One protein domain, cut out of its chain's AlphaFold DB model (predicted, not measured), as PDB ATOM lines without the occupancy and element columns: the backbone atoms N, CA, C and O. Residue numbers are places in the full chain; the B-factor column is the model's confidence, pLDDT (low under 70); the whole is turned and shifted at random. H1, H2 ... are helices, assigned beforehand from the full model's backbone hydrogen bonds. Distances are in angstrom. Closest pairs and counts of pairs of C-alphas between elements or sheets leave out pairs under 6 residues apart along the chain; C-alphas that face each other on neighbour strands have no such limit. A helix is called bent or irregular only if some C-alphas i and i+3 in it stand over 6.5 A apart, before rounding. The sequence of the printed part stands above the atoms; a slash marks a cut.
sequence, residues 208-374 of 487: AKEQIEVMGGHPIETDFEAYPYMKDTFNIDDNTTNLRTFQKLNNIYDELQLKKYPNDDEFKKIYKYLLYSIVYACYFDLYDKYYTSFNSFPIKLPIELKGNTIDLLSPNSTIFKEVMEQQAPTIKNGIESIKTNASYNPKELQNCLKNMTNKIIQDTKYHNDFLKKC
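Overview. This is residues 208 to 374 of the 487 residues of the protein "KAP NTPase domain-containing protein" of Helicobacter pylori (UniProt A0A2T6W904). A long helix, H7, runs along one side of a helical body; the bent helix H6 folds back along it, its arm H6a side by side with H7, and H4 crosses H7 steeply. H3 packs on the later part of H4, H1 sits near the beginning of H3, and residues 295 to 311 stick out as a free loop. The printed part has 167 residues, with seven named helices, H1 to H7 in order, and no named strand; the class is all helix. It is compact, with a radius of gyration of the C-alphas of 17.3 A and spans of 53 by 36 by 33 A.

Along the chain. H7, residues 346 to 374, is 41.8 A long and runs from C-alpha 346 at (38.938, 32.469, -7.252) to C-alpha 374 at (19.685, -1.775, 7.058). H6, residues 315 to 339, was assigned as one helix by its hydrogen bonds but is bent, C-alphas 326 and 329 being 7.5 A apart. Its arms are H6a, residues 315 to 326, 17.9 A, and H6b, residues 329 to 339, 15.2 A; H6a is irregular, with C-alphas 315 and 318 6.6 A apart. H4, residues 265 to 283, is 26.8 A long, and H3, residues 243 to 255, 18.5 A. H1 is residues 208 to 214, beginning at C-alpha 208 (25.154, 21.730, -27.357); H2 is residues 227 to 230 and H5 residues 287 to 291.

Arrangement. Residues 356 to 368 of H7 touch H6a at a shallow tilt of 29 degrees, opposite ways, the closest C-alphas being those of Phe 320 and Ile 360, 6.2 A. H6b and H7 form a helical hairpin at a steep tilt of 41 degrees, with residues 346 to 352 of H7 touching H6b, closest at Gly 334 and Leu 349, 6.1 A between C-alphas. Residues 267 to 275 of H4 touch residues 353 to 361 of H7 at a steep tilt of 61 degrees, closest at the C-alphas of Tyr 271 and Thr 357, 5.7 A. H3 touches H4 at 47 degrees, a steep tilt, closest at the C-alphas of Tyr 253 and Tyr 276, 6.2 A. H2 touches H6a, closest at the C-alphas of Tyr 229 and Asn 316, 4.9 A. H5 only just touches H6a, with 3 pairs of C-alphas within 8 A, closest at Tyr 291 and Lys 321, 5.8 A. H1 is close to H3 but not clearly touching it, and apart from H4. Every O i to N i+4 pair is within hydrogen-bond range in H1, H3, H4, H5, H6b and H7, and 6 of 8 in H6a; H2 is too short for such a pair.

Size, cuts and confidence. The two C-alphas farthest apart are those of Arg 244 and Glu 304, 53.7 A. The printed part has no cut. The links H1 to H2, H2 to H3 and H5 to H6 are long. The mean pLDDT of the printed part is 70.6, and residues 216 to 240, 292 to 320, 322 and 343 to 344 are under 70.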
ATOM      1  N   ALA A 208      24.116  21.417 -28.339       74.19
ATOM      2  CA  ALA A 208      25.154  21.730 -27.357       74.19
ATOM      3  C   ALA A 208      26.108  20.555 -27.072       74.19
ATOM      4  O   ALA A 208      27.307  20.781 -26.905       74.19
ATOM      5  N   LYS A 209      25.608  19.311 -27.071       74.38
ATOM      6  CA  LYS A 209      26.435  18.108 -26.884       74.38
ATOM      7  C   LYS A 209      27.532  18.001 -27.949       74.38
ATOM      8  O   LYS A 209      28.703  17.891 -27.602       74.38
ATOM      9  N   GLU A 210      27.166  18.113 -29.224       77.12
ATOM     10  CA  GLU A 210      28.130  18.060 -30.330       77.12
ATOM     11  C   GLU A 210      29.163  19.198 -30.230       77.12
ATOM     12  O   GLU A 210      30.354  19.010 -30.465       77.12
ATOM     13  N   GLN A 211      28.734  20.396 -29.821       78.31
ATOM     14  CA  GLN A 211      29.642  21.537 -29.667       78.31
ATOM     15  C   GLN A 211      30.692  21.318 -28.570       78.31
ATOM     16  O   GLN A 211      31.829  21.767 -28.718       78.31
ATOM     17  N   ILE A 212      30.333  20.625 -27.483       75.38
ATOM     18  CA  ILE A 212      31.276  20.238 -26.424       75.38
ATOM     19  C   ILE A 212      32.313  19.258 -26.979       75.38
ATOM     20  O   ILE A 212      33.505  19.432 -26.738       75.38
ATOM     21  N   GLU A 213      31.882  18.270 -27.763       76.88
ATOM     22  CA  GLU A 213      32.774  17.296 -28.408       76.88
ATOM     23  C   GLU A 213      33.788  17.991 -29.333       76.88
ATOM     24  O   GLU A 213      34.992  17.755 -29.222       76.88
ATOM     25  N   VAL A 214      33.335  18.946 -30.154       79.12
ATOM     26  CA  VAL A 214      34.201  19.752 -31.040       79.12
ATOM     27  C   VAL A 214      35.233  20.579 -30.266       79.12
ATOM     28  O   VAL A 214      36.351  20.780 -30.739       79.12
ATOM     29  N   MET A 215      34.887  21.055 -29.070       74.12
ATOM     30  CA  MET A 215      35.768  21.856 -28.213       74.12
ATOM     31  C   MET A 215      36.830  21.034 -27.459       74.12
ATOM     32  O   MET A 215      37.536  21.593 -26.620       74.12
ATOM     33  N   GLY A 216      36.976  19.743 -27.771       67.94
ATOM     34  CA  GLY A 216      37.898  18.827 -27.093       67.94
ATOM     35  C   GLY A 216      37.210  17.892 -26.099       67.94
ATOM     36  O   GLY A 216      37.891  17.268 -25.288       67.94
ATOM     37  N   GLY A 217      35.881  17.783 -26.169       64.81
ATOM     38  CA  GLY A 217      35.080  16.976 -25.262       64.81
ATOM     39  C   GLY A 217      34.860  17.638 -23.908       64.81
ATOM     40  O   GLY A 217      35.398  18.697 -23.583       64.81
ATOM     41  N   HIS A 218      34.038  16.985 -23.091       64.12
ATOM     42  CA  HIS A 218      33.977  17.317 -21.678       64.12
ATOM     43  C   HIS A 218      35.359  17.012 -21.058       64.12
ATOM     44  O   HIS A 218      35.955  15.992 -21.412       64.12
ATOM     45  N   PRO A 219      35.874  17.809 -20.097       62.84
ATOM     46  CA  PRO A 219      37.165  17.556 -19.429       62.84
ATOM     47  C   PRO A 219      37.294  16.186 -18.737       62.84
ATOM     48  O   PRO A 219      38.333  15.856 -18.164       62.84
ATOM     49  N   ILE A 220      36.204  15.425 -18.725       58.09
ATOM     50  CA  ILE A 220      36.068  14.065 -18.231       58.09
ATOM     51  C   ILE A 220      35.319  13.318 -19.322       58.09
ATOM     52  O   ILE A 220      34.234  13.757 -19.705       58.09
ATOM     53  N   GLU A 221      35.906  12.231 -19.813       56.09
ATOM     54  CA  GLU A 221      35.299  11.363 -20.820       56.09
ATOM     55  C   GLU A 221      33.888  10.935 -20.380       56.09
ATOM     56  O   GLU A 221      33.630  10.698 -19.198       56.09
ATOM     57  N   THR A 222      32.962  10.876 -21.338       50.78
ATOM     58  CA  THR A 222      31.514  10.681 -21.138       50.78
ATOM     59  C   THR A 222      31.123   9.367 -20.448       50.78
ATOM     60  O   THR A 222      29.972   9.227 -20.049       50.78
ATOM     61  N   ASP A 223      32.072   8.452 -20.233       47.62
ATOM     62  CA  ASP A 223      31.903   7.183 -19.508       47.62
ATOM     63  C   ASP A 223      32.155   7.311 -17.994       47.62
ATOM     64  O   ASP A 223      32.531   6.352 -17.311       47.62
ATOM     65  N   PHE A 224      31.985   8.504 -17.415       42.75
ATOM     66  CA  PHE A 224      32.119   8.635 -15.971       42.75
ATOM     67  C   PHE A 224      30.882   8.098 -15.239       42.75
ATOM     68  O   PHE A 224      29.822   8.722 -15.231       42.75
ATOM     69  N   GLU A 225      31.069   6.991 -14.513       47.09
ATOM     70  CA  GLU A 225      30.197   6.496 -13.438       47.09
ATOM     71  C   GLU A 225      30.095   7.477 -12.239       47.09
ATOM     72  O   GLU A 225      30.193   7.081 -11.084       47.09
ATOM     73  N   ALA A 226      29.880   8.776 -12.472       44.41
ATOM     74  CA  ALA A 226      29.278   9.658 -11.465       44.41
ATOM     75  C   ALA A 226      27.761   9.442 -11.354       44.41
ATOM     76  O   ALA A 226      27.113  10.023 -10.487       44.41
ATOM     77  N   TYR A 227      27.206   8.575 -12.207       42.69
ATOM     78  CA  TYR A 227      25.817   8.123 -12.199       42.69
ATOM     79  C   TYR A 227      25.273   7.720 -10.818       42.69
ATOM     80  O   TYR A 227      24.102   8.008 -10.570       42.69
ATOM     81  N   PRO A 228      26.060   7.109  -9.901       44.94
ATOM     82  CA  PRO A 228      25.626   6.924  -8.528       44.94
ATOM     83  C   PRO A 228      25.315   8.275  -7.886       44.94
ATOM     84  O   PRO A 228      24.198   8.445  -7.436       44.94
ATOM     85  N   TYR A 229      26.227   9.248  -7.934       49.56
ATOM     86  CA  TYR A 229      26.140  10.541  -7.246       49.56
ATOM     87  C   TYR A 229      25.153  11.549  -7.874       49.56
ATOM     88  O   TYR A 229      24.636  12.402  -7.159       49.56
ATOM     89  N   MET A 230      24.912  11.507  -9.194       53.25
ATOM     90  CA  MET A 230      24.238  12.603  -9.928       53.25
ATOM     91  C   MET A 230      23.499  12.148 -11.202       53.25
ATOM     92  O   MET A 230      23.687  12.703 -12.287       53.25
ATOM     93  N   LYS A 231      22.644  11.128 -11.083       44.44
ATOM     94  CA  LYS A 231      21.935  10.473 -12.200       44.44
ATOM     95  C   LYS A 231      21.151  11.404 -13.153       44.44
ATOM     96  O   LYS A 231      20.946  11.030 -14.304       44.44
ATOM     97  N   ASP A 232      20.758  12.605 -12.712       45.41
ATOM     98  CA  ASP A 232      19.759  13.442 -13.401       45.41
ATOM     99  C   ASP A 232      20.287  14.794 -13.943       45.41
ATOM    100  O   ASP A 232      19.535  15.553 -14.553       45.41
ATOM    101  N   THR A 233      21.564  15.140 -13.737       50.50
ATOM    102  CA  THR A 233      22.041  16.529 -13.933       50.50
ATOM    103  C   THR A 233      22.435  16.880 -15.379       50.50
ATOM    104  O   THR A 233      22.534  18.056 -15.717       50.50
ATOM    105  N   PHE A 234      22.612  15.903 -16.273       49.78
ATOM    106  CA  PHE A 234      23.157  16.130 -17.624       49.78
ATOM    107  C   PHE A 234      22.157  15.980 -18.777       49.78
ATOM    108  O   PHE A 234      22.524  15.573 -19.876       49.78
ATOM    109  N   ASN A 235      20.908  16.408 -18.593       50.56
ATOM    110  CA  ASN A 235      20.078  16.758 -19.750       50.56
ATOM    111  C   ASN A 235      20.460  18.167 -20.221       50.56
ATOM    112  O   ASN A 235      19.717  19.126 -20.001       50.56
ATOM    113  N   ILE A 236      21.661  18.301 -20.799       54.25
ATOM    114  CA  ILE A 236      22.056  19.481 -21.579       54.25
ATOM    115  C   ILE A 236      20.973  19.651 -22.643       54.25
ATOM    116  O   ILE A 236      20.753  18.735 -23.431       54.25
ATOM    117  N   ASP A 237      20.263  20.782 -22.620       54.44
ATOM    118  CA  ASP A 237      19.197  21.043 -23.589       54.44
ATOM    119  C   ASP A 237      19.719  20.866 -25.025       54.44
ATOM    120  O   ASP A 237      20.838  21.272 -25.346       54.44
ATOM    121  N   ASP A 238      18.870  20.355 -25.918       57.56
ATOM    122  CA  ASP A 238      19.152  20.197 -27.357       57.56
ATOM    123  C   ASP A 238      19.363  21.534 -28.103       57.56
ATOM    124  O   ASP A 238      19.451  21.570 -29.333       57.56
ATOM    125  N   ASN A 239      19.431  22.653 -27.378       64.81
ATOM    126  CA  ASN A 239      19.584  23.978 -27.945       64.81
ATOM    127  C   ASN A 239      20.988  24.178 -28.522       64.81
ATOM    128  O   ASN A 239      22.014  23.820 -27.936       64.81
ATOM    129  N   THR A 240      21.026  24.825 -29.680       63.03
ATOM    130  CA  THR A 240      22.264  25.219 -30.342       63.03
ATOM    131  C   THR A 240      22.994  26.257 -29.505       63.03
ATOM    132  O   THR A 240      22.438  27.290 -29.141       63.03
ATOM    133  N   THR A 241      24.263  25.987 -29.206       72.38
ATOM    134  CA  THR A 241      25.091  26.867 -28.378       72.38
ATOM    135  C   THR A 241      26.326  27.327 -29.146       72.38
ATOM    136  O   THR A 241      26.952  26.578 -29.893       72.38
ATOM    137  N   ASN A 242      26.680  28.597 -28.975       84.00
ATOM    138  CA  ASN A 242      27.820  29.225 -29.631       84.00
ATOM    139  C   ASN A 242      29.153  28.718 -29.035       84.00
ATOM    140  O   ASN A 242      29.378  28.823 -27.832       84.00
ATOM    141  N   LEU A 243      30.079  28.250 -29.877       83.62
ATOM    142  CA  LEU A 243      31.419  27.785 -29.488       83.62
ATOM    143  C   LEU A 243      32.217  28.827 -28.691       83.62
ATOM    144  O   LEU A 243      32.959  28.481 -27.778       83.62
ATOM    145  N   ARG A 244      32.056  30.124 -28.991       83.56
ATOM    146  CA  ARG A 244      32.714  31.203 -28.230       83.56
ATOM    147  C   ARG A 244      32.179  31.291 -26.804       83.56
ATOM    148  O   ARG A 244      32.897  31.714 -25.905       83.56
ATOM    149  N   THR A 245      30.921  30.915 -26.595       83.12
ATOM    150  CA  THR A 245      30.321  30.834 -25.263       83.12
ATOM    151  C   THR A 245      30.931  29.679 -24.474       83.12
ATOM    152  O   THR A 245      31.320  29.882 -23.328       83.12
ATOM    153  N   PHE A 246      31.143  28.519 -25.106       79.19
ATOM    154  CA  PHE A 246      31.890  27.414 -24.495       79.19
ATOM    155  C   PHE A 246      33.339  27.779 -24.169       79.19
ATOM    156  O   PHE A 246      33.828  27.417 -23.110       79.19
ATOM    157  N   GLN A 247      34.021  28.552 -25.018       82.62
ATOM    158  CA  GLN A 247      35.369  29.045 -24.698       82.62
ATOM    159  C   GLN A 247      35.383  29.899 -23.425       82.62
ATOM    160  O   GLN A 247      36.255  29.730 -22.580       82.62
ATOM    161  N   LYS A 248      34.400  30.791 -23.253       86.50
ATOM    162  CA  LYS A 248      34.273  31.599 -22.030       86.50
ATOM    163  C   LYS A 248      33.988  30.737 -20.800       86.50
ATOM    164  O   LYS A 248      34.571  30.978 -19.750       86.50
ATOM    165  N   LEU A 249      33.127  29.731 -20.941       87.06
ATOM    166  CA  LEU A 249      32.864  28.733 -19.904       87.06
ATOM    167  C   LEU A 249      34.149  27.986 -19.517       87.06
ATOM    168  O   LEU A 249      34.461  27.901 -18.333       87.06
ATOM    169  N   ASN A 250      34.914  27.502 -20.500       85.38
ATOM    170  CA  ASN A 250      36.161  26.771 -20.270       85.38
ATOM    171  C   ASN A 250      37.201  27.627 -19.540       85.38
ATOM    172  O   ASN A 250      37.868  27.121 -18.647       85.38
ATOM    173  N   ASN A 251      37.277  28.928 -19.830       88.38
ATOM    174  CA  ASN A 251      38.157  29.826 -19.080       88.38
ATOM    175  C   ASN A 251      37.792  29.868 -17.585       88.38
ATOM    176  O   ASN A 251      38.671  29.756 -16.736       88.38
ATOM    177  N   ILE A 252      36.498  29.955 -17.250       90.50
ATOM    178  CA  ILE A 252      36.029  29.924 -15.852       90.50
ATOM    179  C   ILE A 252      36.335  28.564 -15.215       90.50
ATOM    180  O   ILE A 252      36.792  28.491 -14.075       90.50
ATOM    181  N   TYR A 253      36.096  27.476 -15.951       90.44
ATOM    182  CA  TYR A 253      36.421  26.123 -15.508       90.44
ATOM    183  C   TYR A 253      37.912  25.972 -15.176       90.44
ATOM    184  O   TYR A 253      38.244  25.424 -14.123       90.44
ATOM    185  N   ASP A 254      38.792  26.476 -16.043       89.25
ATOM    186  CA  ASP A 254      40.246  26.432 -15.880       89.25
ATOM    187  C   ASP A 254      40.705  27.277 -14.685       89.25
ATOM    188  O   ASP A 254      41.533  26.830 -13.890       89.25
ATOM    189  N   GLU A 255      40.122  28.465 -14.497       90.19
ATOM    190  CA  GLU A 255      40.388  29.324 -13.339       90.19
ATOM    191  C   GLU A 255      39.982  28.676 -12.012       90.19
ATOM    192  O   GLU A 255      40.634  28.891 -10.987       90.19
ATOM    193  N   LEU A 256      38.932  27.854 -12.014       92.50
ATOM    194  CA  LEU A 256      38.434  27.151 -10.833       92.50
ATOM    195  C   LEU A 256      39.067  25.765 -10.628       92.50
ATOM    196  O   LEU A 256      38.766  25.100  -9.631       92.50
ATOM    197  N   GLN A 257      39.975  25.318 -11.502       91.62
ATOM    198  CA  GLN A 257      40.752  24.103 -11.251       91.62
ATOM    199  C   GLN A 257      41.636  24.261 -10.008       91.62
ATOM    200  O   GLN A 257      42.295  25.282  -9.793       91.62
ATOM    201  N   LEU A 258      41.729  23.196  -9.208       90.69
ATOM    202  CA  LEU A 258      42.673  23.157  -8.096       90.69
ATOM    203  C   LEU A 258      44.087  22.906  -8.626       90.69
ATOM    204  O   LEU A 258      44.337  21.939  -9.344       90.69
ATOM    205  N   LYS A 259      45.050  23.726  -8.192       87.38
ATOM    206  CA  LYS A 259      46.478  23.510  -8.503       87.38
ATOM    207  C   LYS A 259      47.013  22.203  -7.918       87.38
ATOM    208  O   LYS A 259      47.916  21.592  -8.481       87.38
ATOM    209  N   LYS A 260      46.476  21.801  -6.765       87.12
ATOM    210  CA  LYS A 260      46.793  20.549  -6.084       87.12
ATOM    211  C   LYS A 260      45.502  19.959  -5.536       87.12
ATOM    212  O   LYS A 260      44.835  20.590  -4.720       87.12
ATOM    213  N   TYR A 261      45.178  18.758  -5.989       87.44
ATOM    214  CA  TYR A 261      44.078  17.977  -5.440       87.44
ATOM    215  C   TYR A 261      44.534  17.281  -4.149       87.44
ATOM    216  O   TYR A 261      45.734  17.028  -3.986       87.44
ATOM    217  N   PRO A 262      43.608  16.960  -3.229       82.12
ATOM    218  CA  PRO A 262      43.811  15.882  -2.261       82.12
ATOM    219  C   PRO A 262      44.370  14.630  -2.968       82.12
ATOM    220  O   PRO A 262      44.086  14.434  -4.147       82.12
ATOM    221  N   ASN A 263      45.185  13.814  -2.284       72.88
ATOM    222  CA  ASN A 263      45.867  12.629  -2.849       72.88
ATOM    223  C   ASN A 263      44.901  11.459  -3.163       72.88
ATOM    224  O   ASN A 263      45.171  10.314  -2.816       72.88
ATOM    225  N   ASP A 264      43.770  11.758  -3.786       79.38
ATOM    226  CA  ASP A 264      42.680  10.849  -4.089       79.38
ATOM    227  C   ASP A 264      42.239  11.087  -5.544       79.38
ATOM    228  O   ASP A 264      41.735  12.159  -5.905       79.38
ATOM    229  N   ASP A 265      42.488  10.095  -6.400       82.88
ATOM    230  CA  ASP A 265      42.122  10.148  -7.815       82.88
ATOM    231  C   ASP A 265      40.598  10.191  -8.007       82.88
ATOM    232  O   ASP A 265      40.118  10.839  -8.944       82.88
ATOM    233  N   GLU A 266      39.833   9.582  -7.093       80.75
ATOM    234  CA  GLU A 266      38.372   9.648  -7.079       80.75
ATOM    235  C   GLU A 266      37.913  11.079  -6.782       80.75
ATOM    236  O   GLU A 266      37.115  11.635  -7.543       80.75
ATOM    237  N   PHE A 267      38.506  11.742  -5.776       86.62
ATOM    238  CA  PHE A 267      38.218  13.152  -5.485       86.62
ATOM    239  C   PHE A 267      38.463  14.038  -6.705       86.62
ATOM    240  O   PHE A 267      37.609  14.843  -7.076       86.62
ATOM    241  N   LYS A 268      39.634  13.913  -7.342       87.81
ATOM    242  CA  LYS A 268      39.983  14.736  -8.509       87.81
ATOM    243  C   LYS A 268      38.964  14.556  -9.632       87.81
ATOM    244  O   LYS A 268      38.589  15.540 -10.274       87.81
ATOM    245  N   LYS A 269      38.526  13.319  -9.868       81.88
ATOM    246  CA  LYS A 269      37.541  12.986 -10.898       81.88
ATOM    247  C   LYS A 269      36.174  13.594 -10.578       81.88
ATOM    248  O   LYS A 269      35.614  14.291 -11.420       81.88
ATOM    249  N   ILE A 270      35.686  13.425  -9.348       80.94
ATOM    250  CA  ILE A 270      34.398  13.976  -8.898       80.94
ATOM    251  C   ILE A 270      34.426  15.511  -8.898       80.94
ATOM    252  O   ILE A 270      33.515  16.127  -9.444       80.94
ATOM    253  N   TYR A 271      35.492  16.139  -8.387       87.62
ATOM    254  CA  TYR A 271      35.648  17.599  -8.386       87.62
ATOM    255  C   TYR A 271      35.535  18.175  -9.795       87.62
ATOM    256  O   TYR A 271      34.785  19.117 -10.032       87.62
ATOM    257  N   LYS A 272      36.287  17.610 -10.749       86.19
ATOM    258  CA  LYS A 272      36.276  18.082 -12.137       86.19
ATOM    259  C   LYS A 272      34.895  17.956 -12.766       86.19
ATOM    260  O   LYS A 272      34.539  18.810 -13.574       86.19
ATOM    261  N   TYR A 273      34.156  16.907 -12.405       80.25
ATOM    262  CA  TYR A 273      32.827  16.641 -12.943       80.25
ATOM    263  C   TYR A 273      31.849  17.672 -12.419       80.25
ATOM    264  O   TYR A 273      31.255  18.407 -13.197       80.25
ATOM    265  N   LEU A 274      31.783  17.796 -11.093       81.44
ATOM    266  CA  LEU A 274      30.976  18.791 -10.404       81.44
ATOM    267  C   LEU A 274      31.253  20.194 -10.919       81.44
ATOM    268  O   LEU A 274      30.330  20.901 -11.308       81.44
ATOM    269  N   LEU A 275      32.525  20.582 -10.970       87.94
ATOM    270  CA  LEU A 275      32.915  21.915 -11.386       87.94
ATOM    271  C   LEU A 275      32.418  22.232 -12.801       87.94
ATOM    272  O   LEU A 275      31.823  23.287 -12.996       87.94
ATOM    273  N   TYR A 276      32.609  21.340 -13.777       84.44
ATOM    274  CA  TYR A 276      32.150  21.622 -15.139       84.44
ATOM    275  C   TYR A 276      30.621  21.734 -15.212       84.44
ATOM    276  O   TYR A 276      30.113  22.687 -15.797       84.44
ATOM    277  N   SER A 277      29.887  20.831 -14.555       79.19
ATOM    278  CA  SER A 277      28.417  20.864 -14.481       79.19
ATOM    279  C   SER A 277      27.890  22.148 -13.850       79.19
ATOM    280  O   SER A 277      26.911  22.732 -14.315       79.19
ATOM    281  N   ILE A 278      28.526  22.588 -12.765       84.38
ATOM    282  CA  ILE A 278      28.146  23.791 -12.029       84.38
ATOM    283  C   ILE A 278      28.424  25.025 -12.878       84.38
ATOM    284  O   ILE A 278      27.534  25.859 -13.041       84.38
ATOM    285  N   VAL A 279      29.623  25.125 -13.460       87.44
ATOM    286  CA  VAL A 279      29.975  26.246 -14.336       87.44
ATOM    287  C   VAL A 279      29.043  26.277 -15.538       87.44
ATOM    288  O   VAL A 279      28.519  27.344 -15.832       87.44
ATOM    289  N   TYR A 280      28.751  25.143 -16.179       81.44
ATOM    290  CA  TYR A 280      27.790  25.070 -17.280       81.44
ATOM    291  C   TYR A 280      26.410  25.591 -16.871       81.44
ATOM    292  O   TYR A 280      25.888  26.526 -17.481       81.44
ATOM    293  N   ALA A 281      25.842  25.047 -15.798       80.25
ATOM    294  CA  ALA A 281      24.520  25.434 -15.330       80.25
ATOM    295  C   ALA A 281      24.451  26.912 -14.918       80.25
ATOM    296  O   ALA A 281      23.503  27.603 -15.272       80.25
ATOM    297  N   CYS A 282      25.455  27.428 -14.208       84.81
ATOM    298  CA  CYS A 282      25.530  28.849 -13.873       84.81
ATOM    299  C   CYS A 282      25.773  29.723 -15.101       84.81
ATOM    300  O   CYS A 282      25.311  30.860 -15.139       84.81
ATOM    301  N   TYR A 283      26.525  29.247 -16.093       85.00
ATOM    302  CA  TYR A 283      26.835  30.037 -17.277       85.00
ATOM    303  C   TYR A 283      25.584  30.322 -18.105       85.00
ATOM    304  O   TYR A 283      25.401  31.450 -18.555       85.00
ATOM    305  N   PHE A 284      24.729  29.313 -18.257       79.50
ATOM    306  CA  PHE A 284      23.504  29.378 -19.054       79.50
ATOM    307  C   PHE A 284      22.239  29.688 -18.238       79.50
ATOM    308  O   PHE A 284      21.138  29.500 -18.748       79.50
ATOM    309  N   ASP A 285      22.377  30.133 -16.985       82.88
ATOM    310  CA  ASP A 285      21.256  30.428 -16.075       82.88
ATOM    311  C   ASP A 285      20.310  29.231 -15.838       82.88
ATOM    312  O   ASP A 285      19.124  29.369 -15.547       82.88
ATOM    313  N   LEU A 286      20.860  28.019 -15.917       77.50
ATOM    314  CA  LEU A 286      20.175  26.743 -15.702       77.50
ATOM    315  C   LEU A 286      20.399  26.182 -14.290       77.50
ATOM    316  O   LEU A 286      19.965  25.069 -14.000       77.50
ATOM    317  N   TYR A 287      21.076  26.918 -13.400       79.19
ATOM    318  CA  TYR A 287      21.374  26.439 -12.046       79.19
ATOM    319  C   TYR A 287      20.109  26.020 -11.302       79.19
ATOM    320  O   TYR A 287      20.056  24.931 -10.744       79.19
ATOM    321  N   ASP A 288      19.076  26.863 -11.327       77.88
ATOM    322  CA  ASP A 288      17.833  26.543 -10.638       77.88
ATOM    323  C   ASP A 288      17.128  25.353 -11.287       77.88
ATOM    324  O   ASP A 288      16.701  24.441 -10.588       77.88
ATOM    325  N   LYS A 289      17.130  25.289 -12.624       73.19
ATOM    326  CA  LYS A 289      16.585  24.156 -13.381       73.19
ATOM    327  C   LYS A 289      17.200  22.818 -12.951       73.19
ATOM    328  O   LYS A 289      16.478  21.836 -12.796       73.19
ATOM    329  N   TYR A 290      18.521  22.773 -12.780       70.25
ATOM    330  CA  TYR A 290      19.241  21.527 -12.512       70.25
ATOM    331  C   TYR A 290      19.424  21.202 -11.030       70.25
ATOM    332  O   TYR A 290      19.527  20.027 -10.684       70.25
ATOM    333  N   TYR A 291      19.469  22.211 -10.158       72.44
ATOM    334  CA  TYR A 291      19.863  22.021  -8.761       72.44
ATOM    335  C   TYR A 291      18.809  22.441  -7.739       72.44
ATOM    336  O   TYR A 291      18.952  22.073  -6.579       72.44
ATOM    337  N   THR A 292      17.751  23.164  -8.125       67.06
ATOM    338  CA  THR A 292      16.728  23.636  -7.169       67.06
ATOM    339  C   THR A 292      15.305  23.215  -7.562       67.06
ATOM    340  O   THR A 292      14.496  22.850  -6.705       67.06
ATOM    341  N   SER A 293      14.986  23.131  -8.859       55.84
ATOM    342  CA  SER A 293      13.652  22.799  -9.365       55.84
ATOM    343  C   SER A 293      13.446  21.294  -9.582       55.84
ATOM    344  O   SER A 293      13.362  20.801 -10.703       55.84
ATOM    345  N   PHE A 294      13.272  20.559  -8.490       52.34
ATOM    346  CA  PHE A 294      12.375  19.400  -8.505       52.34
ATOM    347  C   PHE A 294      11.157  19.785  -7.680       52.34
ATOM    348  O   PHE A 294      11.309  20.164  -6.519       52.34
ATOM    349  N   ASN A 295       9.985  19.746  -8.316       40.03
ATOM    350  CA  ASN A 295       8.682  20.121  -7.772       40.03
ATOM    351  C   ASN A 295       8.564  19.900  -6.258       40.03
ATOM    352  O   ASN A 295       8.639  18.774  -5.773       40.03
ATOM    353  N   SER A 296       8.328  21.006  -5.555       35.00
ATOM    354  CA  SER A 296       7.483  21.126  -4.368       35.00
ATOM    355  C   SER A 296       6.803  19.825  -3.907       35.00
ATOM    356  O   SER A 296       5.644  19.574  -4.242       35.00
ATOM    357  N   PHE A 297       7.467  19.050  -3.050       32.19
ATOM    358  CA  PHE A 297       6.731  18.441  -1.952       32.19
ATOM    359  C   PHE A 297       6.625  19.520  -0.876       32.19
ATOM    360  O   PHE A 297       7.652  19.932  -0.332       32.19
ATOM    361  N   PRO A 298       5.427  20.065  -0.610       30.75
ATOM    362  CA  PRO A 298       5.270  21.033   0.455       30.75
ATOM    363  C   PRO A 298       5.649  20.342   1.764       30.75
ATOM    364  O   PRO A 298       5.006  19.374   2.173       30.75
ATOM    365  N   ILE A 299       6.693  20.852   2.414       34.28
ATOM    366  CA  ILE A 299       7.044  20.509   3.787       34.28
ATOM    367  C   ILE A 299       5.903  21.026   4.668       34.28
ATOM    368  O   ILE A 299       5.886  22.165   5.125       34.28
ATOM    369  N   LYS A 300       4.894  20.181   4.862       26.83
ATOM    370  CA  LYS A 300       4.046  20.199   6.045       26.83
ATOM    371  C   LYS A 300       4.485  19.017   6.904       26.83
ATOM    372  O   LYS A 300       4.134  17.880   6.608       26.83
ATOM    373  N   LEU A 301       5.238  19.289   7.972       31.39
ATOM    374  CA  LEU A 301       5.162  18.443   9.167       31.39
ATOM    375  C   LEU A 301       3.695  18.422   9.650       31.39
ATOM    376  O   LEU A 301       3.004  19.430   9.463       31.39
ATOM    377  N   PRO A 302       3.216  17.399  10.377       36.69
ATOM    378  CA  PRO A 302       3.731  16.048  10.603       36.69
ATOM    379  C   PRO A 302       2.737  15.006  10.044       36.69
ATOM    380  O   PRO A 302       1.540  15.084  10.316       36.69
ATOM    381  N   ILE A 303       3.189  14.016   9.273       31.66
ATOM    382  CA  ILE A 303       2.301  12.936   8.814       31.66
ATOM    383  C   ILE A 303       2.890  11.613   9.281       31.66
ATOM    384  O   ILE A 303       3.996  11.237   8.898       31.66
ATOM    385  N   GLU A 304       2.126  10.929  10.134       32.66
ATOM    386  CA  GLU A 304       2.246   9.495  10.361       32.66
ATOM    387  C   GLU A 304       2.493   8.780   9.030       32.66
ATOM    388  O   GLU A 304       1.795   9.016   8.044       32.66
ATOM    389  N   LEU A 305       3.493   7.901   9.022       37.66
ATOM    390  CA  LEU A 305       3.901   7.046   7.909       37.66
ATOM    391  C   LEU A 305       2.737   6.182   7.396       37.66
ATOM    392  O   LEU A 305       2.635   4.998   7.708       37.66
ATOM    393  N   LYS A 306       1.843   6.762   6.598       32.38
ATOM    394  CA  LYS A 306       0.820   6.048   5.838       32.38
ATOM    395  C   LYS A 306       0.634   6.719   4.483       32.38
ATOM    396  O   LYS A 306      -0.140   7.658   4.338       32.38
ATOM    397  N   GLY A 307       1.322   6.183   3.478       32.59
ATOM    398  CA  GLY A 307       0.796   6.180   2.110       32.59
ATOM    399  C   GLY A 307       1.710   6.688   1.001       32.59
ATOM    400  O   GLY A 307       1.540   6.231  -0.120       32.59
ATOM    401  N   ASN A 308       2.700   7.538   1.279       33.00
ATOM    402  CA  ASN A 308       3.654   7.991   0.260       33.00
ATOM    403  C   ASN A 308       5.063   7.578   0.680       33.00
ATOM    404  O   ASN A 308       5.663   8.190   1.561       33.00
ATOM    405  N   THR A 309       5.570   6.502   0.081       34.19
ATOM    406  CA  THR A 309       6.948   6.041   0.255       34.19
ATOM    407  C   THR A 309       7.895   7.090  -0.317       34.19
ATOM    408  O   THR A 309       8.163   7.107  -1.516       34.19
ATOM    409  N   ILE A 310       8.389   7.983   0.542       41.59
ATOM    410  CA  ILE A 310       9.682   8.624   0.313       41.59
ATOM    411  C   ILE A 310      10.672   7.467   0.199       41.59
ATOM    412  O   ILE A 310      10.757   6.646   1.116       41.59
ATOM    413  N   ASP A 311      11.345   7.350  -0.942       45.66
ATOM    414  CA  ASP A 311      12.361   6.325  -1.140       45.66
ATOM    415  C   ASP A 311      13.581   6.670  -0.278       45.66
ATOM    416  O   ASP A 311      14.518   7.339  -0.709       45.66
ATOM    417  N   LEU A 312      13.532   6.233   0.980       42.25
ATOM    418  CA  LEU A 312      14.623   6.313   1.951       42.25
ATOM    419  C   LEU A 312      15.892   5.580   1.460       42.25
ATOM    420  O   LEU A 312      16.921   5.668   2.120       42.25
ATOM    421  N   LEU A 313      15.819   4.865   0.326       45.88
ATOM    422  CA  LEU A 313      16.886   4.067  -0.278       45.88
ATOM    423  C   LEU A 313      17.491   4.702  -1.545       45.88
ATOM    424  O   LEU A 313      18.279   4.033  -2.214       45.88
ATOM    425  N   SER A 314      17.168   5.960  -1.885       49.34
ATOM    426  CA  SER A 314      17.809   6.695  -2.995       49.34
ATOM    427  C   SER A 314      18.796   7.765  -2.472       49.34
ATOM    428  O   SER A 314      18.427   8.934  -2.329       49.34
ATOM    429  N   PRO A 315      20.055   7.385  -2.159       46.38
ATOM    430  CA  PRO A 315      21.038   8.221  -1.462       46.38
ATOM    431  C   PRO A 315      21.343   9.566  -2.114       46.38
ATOM    432  O   PRO A 315      21.587  10.573  -1.455       46.38
ATOM    433  N   ASN A 316      21.426   9.569  -3.440       52.50
ATOM    434  CA  ASN A 316      22.406  10.435  -4.078       52.50
ATOM    435  C   ASN A 316      21.827  11.746  -4.604       52.50
ATOM    436  O   ASN A 316      22.513  12.764  -4.594       52.50
ATOM    437  N   SER A 317      20.550  11.768  -4.989       51.78
ATOM    438  CA  SER A 317      19.917  12.992  -5.491       51.78
ATOM    439  C   SER A 317      19.671  14.020  -4.384       51.78
ATOM    440  O   SER A 317      19.701  15.218  -4.643       51.78
ATOM    441  N   THR A 318      19.464  13.572  -3.143       57.66
ATOM    442  CA  THR A 318      19.029  14.437  -2.039       57.66
ATOM    443  C   THR A 318      20.191  15.157  -1.358       57.66
ATOM    444  O   THR A 318      20.141  16.376  -1.212       57.66
ATOM    445  N   ILE A 319      21.253  14.425  -0.995       64.38
ATOM    446  CA  ILE A 319      22.472  14.985  -0.383       64.38
ATOM    447  C   ILE A 319      23.094  16.023  -1.313       64.38
ATOM    448  O   ILE A 319      23.381  17.151  -0.913       64.38
ATOM    449  N   PHE A 320      23.279  15.637  -2.576       69.62
ATOM    450  CA  PHE A 320      23.847  16.507  -3.588       69.62
ATOM    451  C   PHE A 320      23.017  17.786  -3.748       69.62
ATOM    452  O   PHE A 320      23.555  18.887  -3.658       69.62
ATOM    453  N   LYS A 321      21.694  17.648  -3.899       70.06
ATOM    454  CA  LYS A 321      20.772  18.778  -4.042       70.06
ATOM    455  C   LYS A 321      20.838  19.739  -2.858       70.06
ATOM    456  O   LYS A 321      20.967  20.938  -3.066       70.06
ATOM    457  N   GLU A 322      20.781  19.233  -1.632       69.75
ATOM    458  CA  GLU A 322      20.778  20.072  -0.430       69.75
ATOM    459  C   GLU A 322      22.069  20.900  -0.312       69.75
ATOM    460  O   GLU A 322      22.036  22.097  -0.019       69.75
ATOM    461  N   VAL A 323      23.212  20.272  -0.609       73.88
ATOM    462  CA  VAL A 323      24.516  20.944  -0.647       73.88
ATOM    463  C   VAL A 323      24.544  22.017  -1.738       73.88
ATOM    464  O   VAL A 323      25.032  23.121  -1.498       73.88
ATOM    465  N   MET A 324      23.984  21.734  -2.914       77.12
ATOM    466  CA  MET A 324      23.872  22.708  -4.003       77.12
ATOM    467  C   MET A 324      22.925  23.870  -3.670       77.12
ATOM    468  O   MET A 324      23.232  25.016  -3.990       77.12
ATOM    469  N   GLU A 325      21.789  23.621  -3.023       75.75
ATOM    470  CA  GLU A 325      20.836  24.664  -2.625       75.75
ATOM    471  C   GLU A 325      21.447  25.621  -1.596       75.75
ATOM    472  O   GLU A 325      21.363  26.838  -1.764       75.75
ATOM    473  N   GLN A 326      22.129  25.088  -0.579       74.88
ATOM    474  CA  GLN A 326      22.778  25.893   0.464       74.88
ATOM    475  C   GLN A 326      23.893  26.775  -0.089       74.88
ATOM    476  O   GLN A 326      24.031  27.929   0.305       74.88
ATOM    477  N   GLN A 327      24.675  26.245  -1.026       79.19
ATOM    478  CA  GLN A 327      25.820  26.957  -1.591       79.19
ATOM    479  C   GLN A 327      25.467  27.783  -2.829       79.19
ATOM    480  O   GLN A 327      26.336  28.451  -3.393       79.19
ATOM    481  N   ALA A 328      24.194  27.792  -3.238       82.56
ATOM    482  CA  ALA A 328      23.737  28.508  -4.419       82.56
ATOM    483  C   ALA A 328      24.135  29.996  -4.422       82.56
ATOM    484  O   ALA A 328      24.626  30.446  -5.460       82.56
ATOM    485  N   PRO A 329      23.996  30.771  -3.323       82.62
ATOM    486  CA  PRO A 329      24.399  32.178  -3.323       82.62
ATOM    487  C   PRO A 329      25.899  32.347  -3.587       82.62
ATOM    488  O   PRO A 329      26.283  33.121  -4.461       82.62
ATOM    489  N   THR A 330      26.742  31.581  -2.890       84.31
ATOM    490  CA  THR A 330      28.207  31.619  -3.026       84.31
ATOM    491  C   THR A 330      28.646  31.245  -4.438       84.31
ATOM    492  O   THR A 330      29.447  31.948  -5.052       84.31
ATOM    493  N   ILE A 331      28.081  30.168  -4.989       88.38
ATOM    494  CA  ILE A 331      28.417  29.662  -6.322       88.38
ATOM    495  C   ILE A 331      27.969  30.633  -7.412       88.38
ATOM    496  O   ILE A 331      28.783  31.013  -8.256       88.38
ATOM    497  N   LYS A 332      26.697  31.057  -7.393       87.88
ATOM    498  CA  LYS A 332      26.149  31.976  -8.402       87.88
ATOM    499  C   LYS A 332      26.908  33.302  -8.384       87.88
ATOM    500  O   LYS A 332      27.374  33.736  -9.434       87.88
ATOM    501  N   ASN A 333      27.105  33.899  -7.206       87.06
ATOM    502  CA  ASN A 333      27.822  35.169  -7.075       87.06
ATOM    503  C   ASN A 333      29.296  35.039  -7.472       87.06
ATOM    504  O   ASN A 333      29.825  35.926  -8.142       87.06
ATOM    505  N   GLY A 334      29.960  33.944  -7.089       89.25
ATOM    506  CA  GLY A 334      31.356  33.699  -7.441       89.25
ATOM    507  C   GLY A 334      31.550  33.557  -8.949       89.25
ATOM    508  O   GLY A 334      32.379  34.254  -9.530       89.25
ATOM    509  N   ILE A 335      30.736  32.728  -9.608       89.94
ATOM    510  CA  ILE A 335      30.804  32.540 -11.064       89.94
ATOM    511  C   ILE A 335      30.439  33.830 -11.803       89.94
ATOM    512  O   ILE A 335      31.113  34.180 -12.769       89.94
ATOM    513  N   GLU A 336      29.423  34.565 -11.351       88.69
ATOM    514  CA  GLU A 336      29.039  35.842 -11.965       88.69
ATOM    515  C   GLU A 336      30.133  36.910 -11.819       88.69
ATOM    516  O   GLU A 336      30.420  37.659 -12.756       88.69
ATOM    517  N   SER A 337      30.825  36.932 -10.678       88.56
ATOM    518  CA  SER A 337      31.960  37.831 -10.463       88.56
ATOM    519  C   SER A 337      33.129  37.506 -11.401       88.56
ATOM    520  O   SER A 337      33.721  38.423 -11.971       88.56
ATOM    521  N   ILE A 338      33.418  36.216 -11.631       88.12
ATOM    522  CA  ILE A 338      34.432  35.784 -12.611       88.12
ATOM    523  C   ILE A 338      34.000  36.171 -14.031       88.12
ATOM    524  O   ILE A 338      34.768  36.799 -14.757       88.12
ATOM    525  N   LYS A 339      32.754  35.869 -14.424       84.94
ATOM    526  CA  LYS A 339      32.213  36.210 -15.754       84.94
ATOM    527  C   LYS A 339      32.350  37.697 -16.084       84.94
ATOM    528  O   LYS A 339      32.617  38.051 -17.233       84.94
ATOM    529  N   THR A 340      32.124  38.562 -15.098       85.44
ATOM    530  CA  THR A 340      32.115  40.022 -15.268       85.44
ATOM    531  C   THR A 340      33.493  40.666 -15.092       85.44
ATOM    532  O   THR A 340      33.610  41.881 -15.253       85.44
ATOM    533  N   ASN A 341      34.544  39.882 -14.806       73.69
ATOM    534  CA  ASN A 341      35.868  40.375 -14.405       73.69
ATOM    535  C   ASN A 341      35.809  41.374 -13.232       73.69
ATOM    536  O   ASN A 341      36.674  42.244 -13.104       73.69
ATOM    537  N   ALA A 342      34.782  41.283 -12.383       72.44
ATOM    538  CA  ALA A 342      34.748  42.024 -11.131       72.44
ATOM    539  C   ALA A 342      35.869  41.498 -10.222       72.44
ATOM    540  O   ALA A 342      36.251  40.339 -10.355       72.44
ATOM    541  N   SER A 343      36.407  42.331  -9.321       64.88
ATOM    542  CA  SER A 343      37.495  41.998  -8.381       64.88
ATOM    543  C   SER A 343      37.178  40.766  -7.521       64.88
ATOM    544  O   SER A 343      36.801  40.882  -6.357       64.88
ATOM    545  N   TYR A 344      37.335  39.584  -8.104       67.69
ATOM    546  CA  TYR A 344      37.010  38.301  -7.521       67.69
ATOM    547  C   TYR A 344      38.294  37.543  -7.234       67.69
ATOM    548  O   TYR A 344      39.221  37.528  -8.041       67.69
ATOM    549  N   ASN A 345      38.352  36.906  -6.070       77.06
ATOM    550  CA  ASN A 345      39.429  35.998  -5.721       77.06
ATOM    551  C   ASN A 345      38.931  34.556  -5.914       77.06
ATOM    552  O   ASN A 345      38.189  34.072  -5.057       77.06
ATOM    553  N   PRO A 346      39.375  33.837  -6.968       83.19
ATOM    554  CA  PRO A 346      38.938  32.469  -7.252       83.19
ATOM    555  C   PRO A 346      39.104  31.495  -6.087       83.19
ATOM    556  O   PRO A 346      38.390  30.500  -6.019       83.19
ATOM    557  N   LYS A 347      40.015  31.780  -5.145       84.56
ATOM    558  CA  LYS A 347      40.296  30.908  -3.998       84.56
ATOM    559  C   LYS A 347      39.077  30.643  -3.124       84.56
ATOM    560  O   LYS A 347      38.959  29.545  -2.596       84.56
ATOM    561  N   GLU A 348      38.194  31.623  -2.959       82.00
ATOM    562  CA  GLU A 348      37.017  31.465  -2.102       82.00
ATOM    563  C   GLU A 348      36.047  30.433  -2.690       82.00
ATOM    564  O   GLU A 348      35.722  29.446  -2.030       82.00
ATOM    565  N   LEU A 349      35.677  30.577  -3.970       87.62
ATOM    566  CA  LEU A 349      34.841  29.585  -4.653       87.62
ATOM    567  C   LEU A 349      35.568  28.250  -4.841       87.62
ATOM    568  O   LEU A 349      34.944  27.210  -4.672       87.62
ATOM    569  N   GLN A 350      36.874  28.240  -5.122       90.50
ATOM    570  CA  GLN A 350      37.658  26.997  -5.181       90.50
ATOM    571  C   GLN A 350      37.578  26.213  -3.867       90.50
ATOM    572  O   GLN A 350      37.371  25.000  -3.886       90.50
ATOM    573  N   ASN A 351      37.715  26.885  -2.723       85.31
ATOM    574  CA  ASN A 351      37.612  26.232  -1.422       85.31
ATOM    575  C   ASN A 351      36.176  25.778  -1.125       85.31
ATOM    576  O   ASN A 351      35.988  24.659  -0.652       85.31
ATOM    577  N   CYS A 352      35.169  26.591  -1.461       85.06
ATOM    578  CA  CYS A 352      33.759  26.204  -1.381       85.06
ATOM    579  C   CYS A 352      33.495  24.913  -2.173       85.06
ATOM    580  O   CYS A 352      33.030  23.921  -1.617       85.06
ATOM    581  N   LEU A 353      33.876  24.880  -3.454       88.75
ATOM    582  CA  LEU A 353      33.708  23.719  -4.333       88.75
ATOM    583  C   LEU A 353      34.488  22.496  -3.839       88.75
ATOM    584  O   LEU A 353      33.992  21.368  -3.902       88.75
ATOM    585  N   LYS A 354      35.704  22.701  -3.321       88.75
ATOM    586  CA  LYS A 354      36.529  21.637  -2.735       88.75
ATOM    587  C   LYS A 354      35.832  21.012  -1.524       88.75
ATOM    588  O   LYS A 354      35.756  19.787  -1.436       88.75
ATOM    589  N   ASN A 355      35.300  21.833  -0.623       82.75
ATOM    590  CA  ASN A 355      34.613  21.370   0.582       82.75
ATOM    591  C   ASN A 355      33.286  20.690   0.260       82.75
ATOM    592  O   ASN A 355      33.008  19.621   0.801       82.75
ATOM    593  N   MET A 356      32.526  21.223  -0.697       82.81
ATOM    594  CA  MET A 356      31.335  20.556  -1.225       82.81
ATOM    595  C   MET A 356      31.658  19.185  -1.816       82.81
ATOM    596  O   MET A 356      30.968  18.216  -1.523       82.81
ATOM    597  N   THR A 357      32.722  19.082  -2.615       85.06
ATOM    598  CA  THR A 357      33.135  17.807  -3.220       85.06
ATOM    599  C   THR A 357      33.487  16.781  -2.145       85.06
ATOM    600  O   THR A 357      32.992  15.658  -2.183       85.06
ATOM    601  N   ASN A 358      34.291  17.175  -1.149       82.19
ATOM    602  CA  ASN A 358      34.616  16.314  -0.009       82.19
ATOM    603  C   ASN A 358      33.353  15.851   0.717       82.19
ATOM    604  O   ASN A 358      33.233  14.674   1.054       82.19
ATOM    605  N   LYS A 359      32.412  16.773   0.930       77.69
ATOM    606  CA  LYS A 359      31.147  16.483   1.589       77.69
ATOM    607  C   LYS A 359      30.326  15.458   0.818       77.69
ATOM    608  O   LYS A 359      29.898  14.480   1.410       77.69
ATOM    609  N   ILE A 360      30.136  15.651  -0.485       77.12
ATOM    610  CA  ILE A 360      29.364  14.731  -1.333       77.12
ATOM    611  C   ILE A 360      29.957  13.318  -1.264       77.12
ATOM    612  O   ILE A 360      29.226  12.356  -1.052       77.12
ATOM    613  N   ILE A 361      31.284  13.197  -1.361       79.31
ATOM    614  CA  ILE A 361      31.981  11.905  -1.285       79.31
ATOM    615  C   ILE A 361      31.753  11.231   0.072       79.31
ATOM    616  O   ILE A 361      31.408  10.050   0.134       79.31
ATOM    617  N   GLN A 362      31.940  11.972   1.166       78.38
ATOM    618  CA  GLN A 362      31.782  11.430   2.516       78.38
ATOM    619  C   GLN A 362      30.330  11.047   2.799       78.38
ATOM    620  O   GLN A 362      30.077   9.923   3.230       78.38
ATOM    621  N   ASP A 363      29.385  11.942   2.508       75.25
ATOM    622  CA  ASP A 363      27.960  11.719   2.722       75.25
ATOM    623  C   ASP A 363      27.475  10.477   1.965       75.25
ATOM    624  O   ASP A 363      26.850   9.604   2.570       75.25
ATOM    625  N   THR A 364      27.830  10.327   0.685       74.88
ATOM    626  CA  THR A 364      27.467   9.131  -0.081       74.88
ATOM    627  C   THR A 364      28.108   7.864   0.484       74.88
ATOM    628  O   THR A 364      27.434   6.838   0.579       74.88
ATOM    629  N   LYS A 365      29.383   7.911   0.896       79.56
ATOM    630  CA  LYS A 365      30.065   6.750   1.484       79.56
ATOM    631  C   LYS A 365      29.339   6.252   2.736       79.56
ATOM    632  O   LYS A 365      28.919   5.098   2.777       79.56
ATOM    633  N   TYR A 366      29.158   7.119   3.734       79.12
ATOM    634  CA  TYR A 366      28.532   6.724   4.998       79.12
ATOM    635  C   TYR A 366      27.063   6.340   4.826       79.12
ATOM    636  O   TYR A 366      26.589   5.422   5.492       79.12
ATOM    637  N   HIS A 367      26.349   7.006   3.916       75.19
ATOM    638  CA  HIS A 367      24.981   6.634   3.593       75.19
ATOM    639  C   HIS A 367      24.908   5.212   3.019       75.19
ATOM    640  O   HIS A 367      24.108   4.403   3.489       75.19
ATOM    641  N   ASN A 368      25.755   4.875   2.043       76.62
ATOM    642  CA  ASN A 368      25.783   3.535   1.453       76.62
ATOM    643  C   ASN A 368      26.172   2.461   2.479       76.62
ATOM    644  O   ASN A 368      25.564   1.387   2.502       76.62
ATOM    645  N   ASP A 369      27.145   2.757   3.345       80.81
ATOM    646  CA  ASP A 369      27.557   1.862   4.430       80.81
ATOM    647  C   ASP A 369      26.389   1.572   5.389       80.81
ATOM    648  O   ASP A 369      26.149   0.415   5.748       80.81
ATOM    649  N   PHE A 370      25.608   2.594   5.751       77.62
ATOM    650  CA  PHE A 370      24.413   2.439   6.580       77.62
ATOM    651  C   PHE A 370      23.295   1.666   5.868       77.62
ATOM    652  O   PHE A 370      22.746   0.723   6.437       77.62
ATOM    653  N   LEU A 371      22.987   1.988   4.604       74.75
ATOM    654  CA  LEU A 371      21.956   1.278   3.838       74.75
ATOM    655  C   LEU A 371      22.249  -0.218   3.712       74.75
ATOM    656  O   LEU A 371      21.345  -1.043   3.858       74.75
ATOM    657  N   LYS A 372      23.512  -0.582   3.471       79.94
ATOM    658  CA  LYS A 372      23.945  -1.982   3.396       79.94
ATOM    659  C   LYS A 372      23.645  -2.740   4.695       79.94
ATOM    660  O   LYS A 372      23.264  -3.912   4.659       79.94
ATOM    661  N   LYS A 373      23.775  -2.071   5.843       77.44
ATOM    662  CA  LYS A 373      23.434  -2.638   7.154       77.44
ATOM    663  C   LYS A 373      21.925  -2.750   7.350       77.44
ATOM    664  O   LYS A 373      21.460  -3.828   7.713       77.44
ATOM    665  N   CYS A 374      21.153  -1.720   6.994       73.69
ATOM    666  CA  CYS A 374      19.685  -1.775   7.058       73.69
ATOM    667  C   CYS A 374      19.104  -2.927   6.229       73.69
ATOM    668  O   CYS A 374      18.149  -3.580   6.647       73.69
TER     669      CYS A 374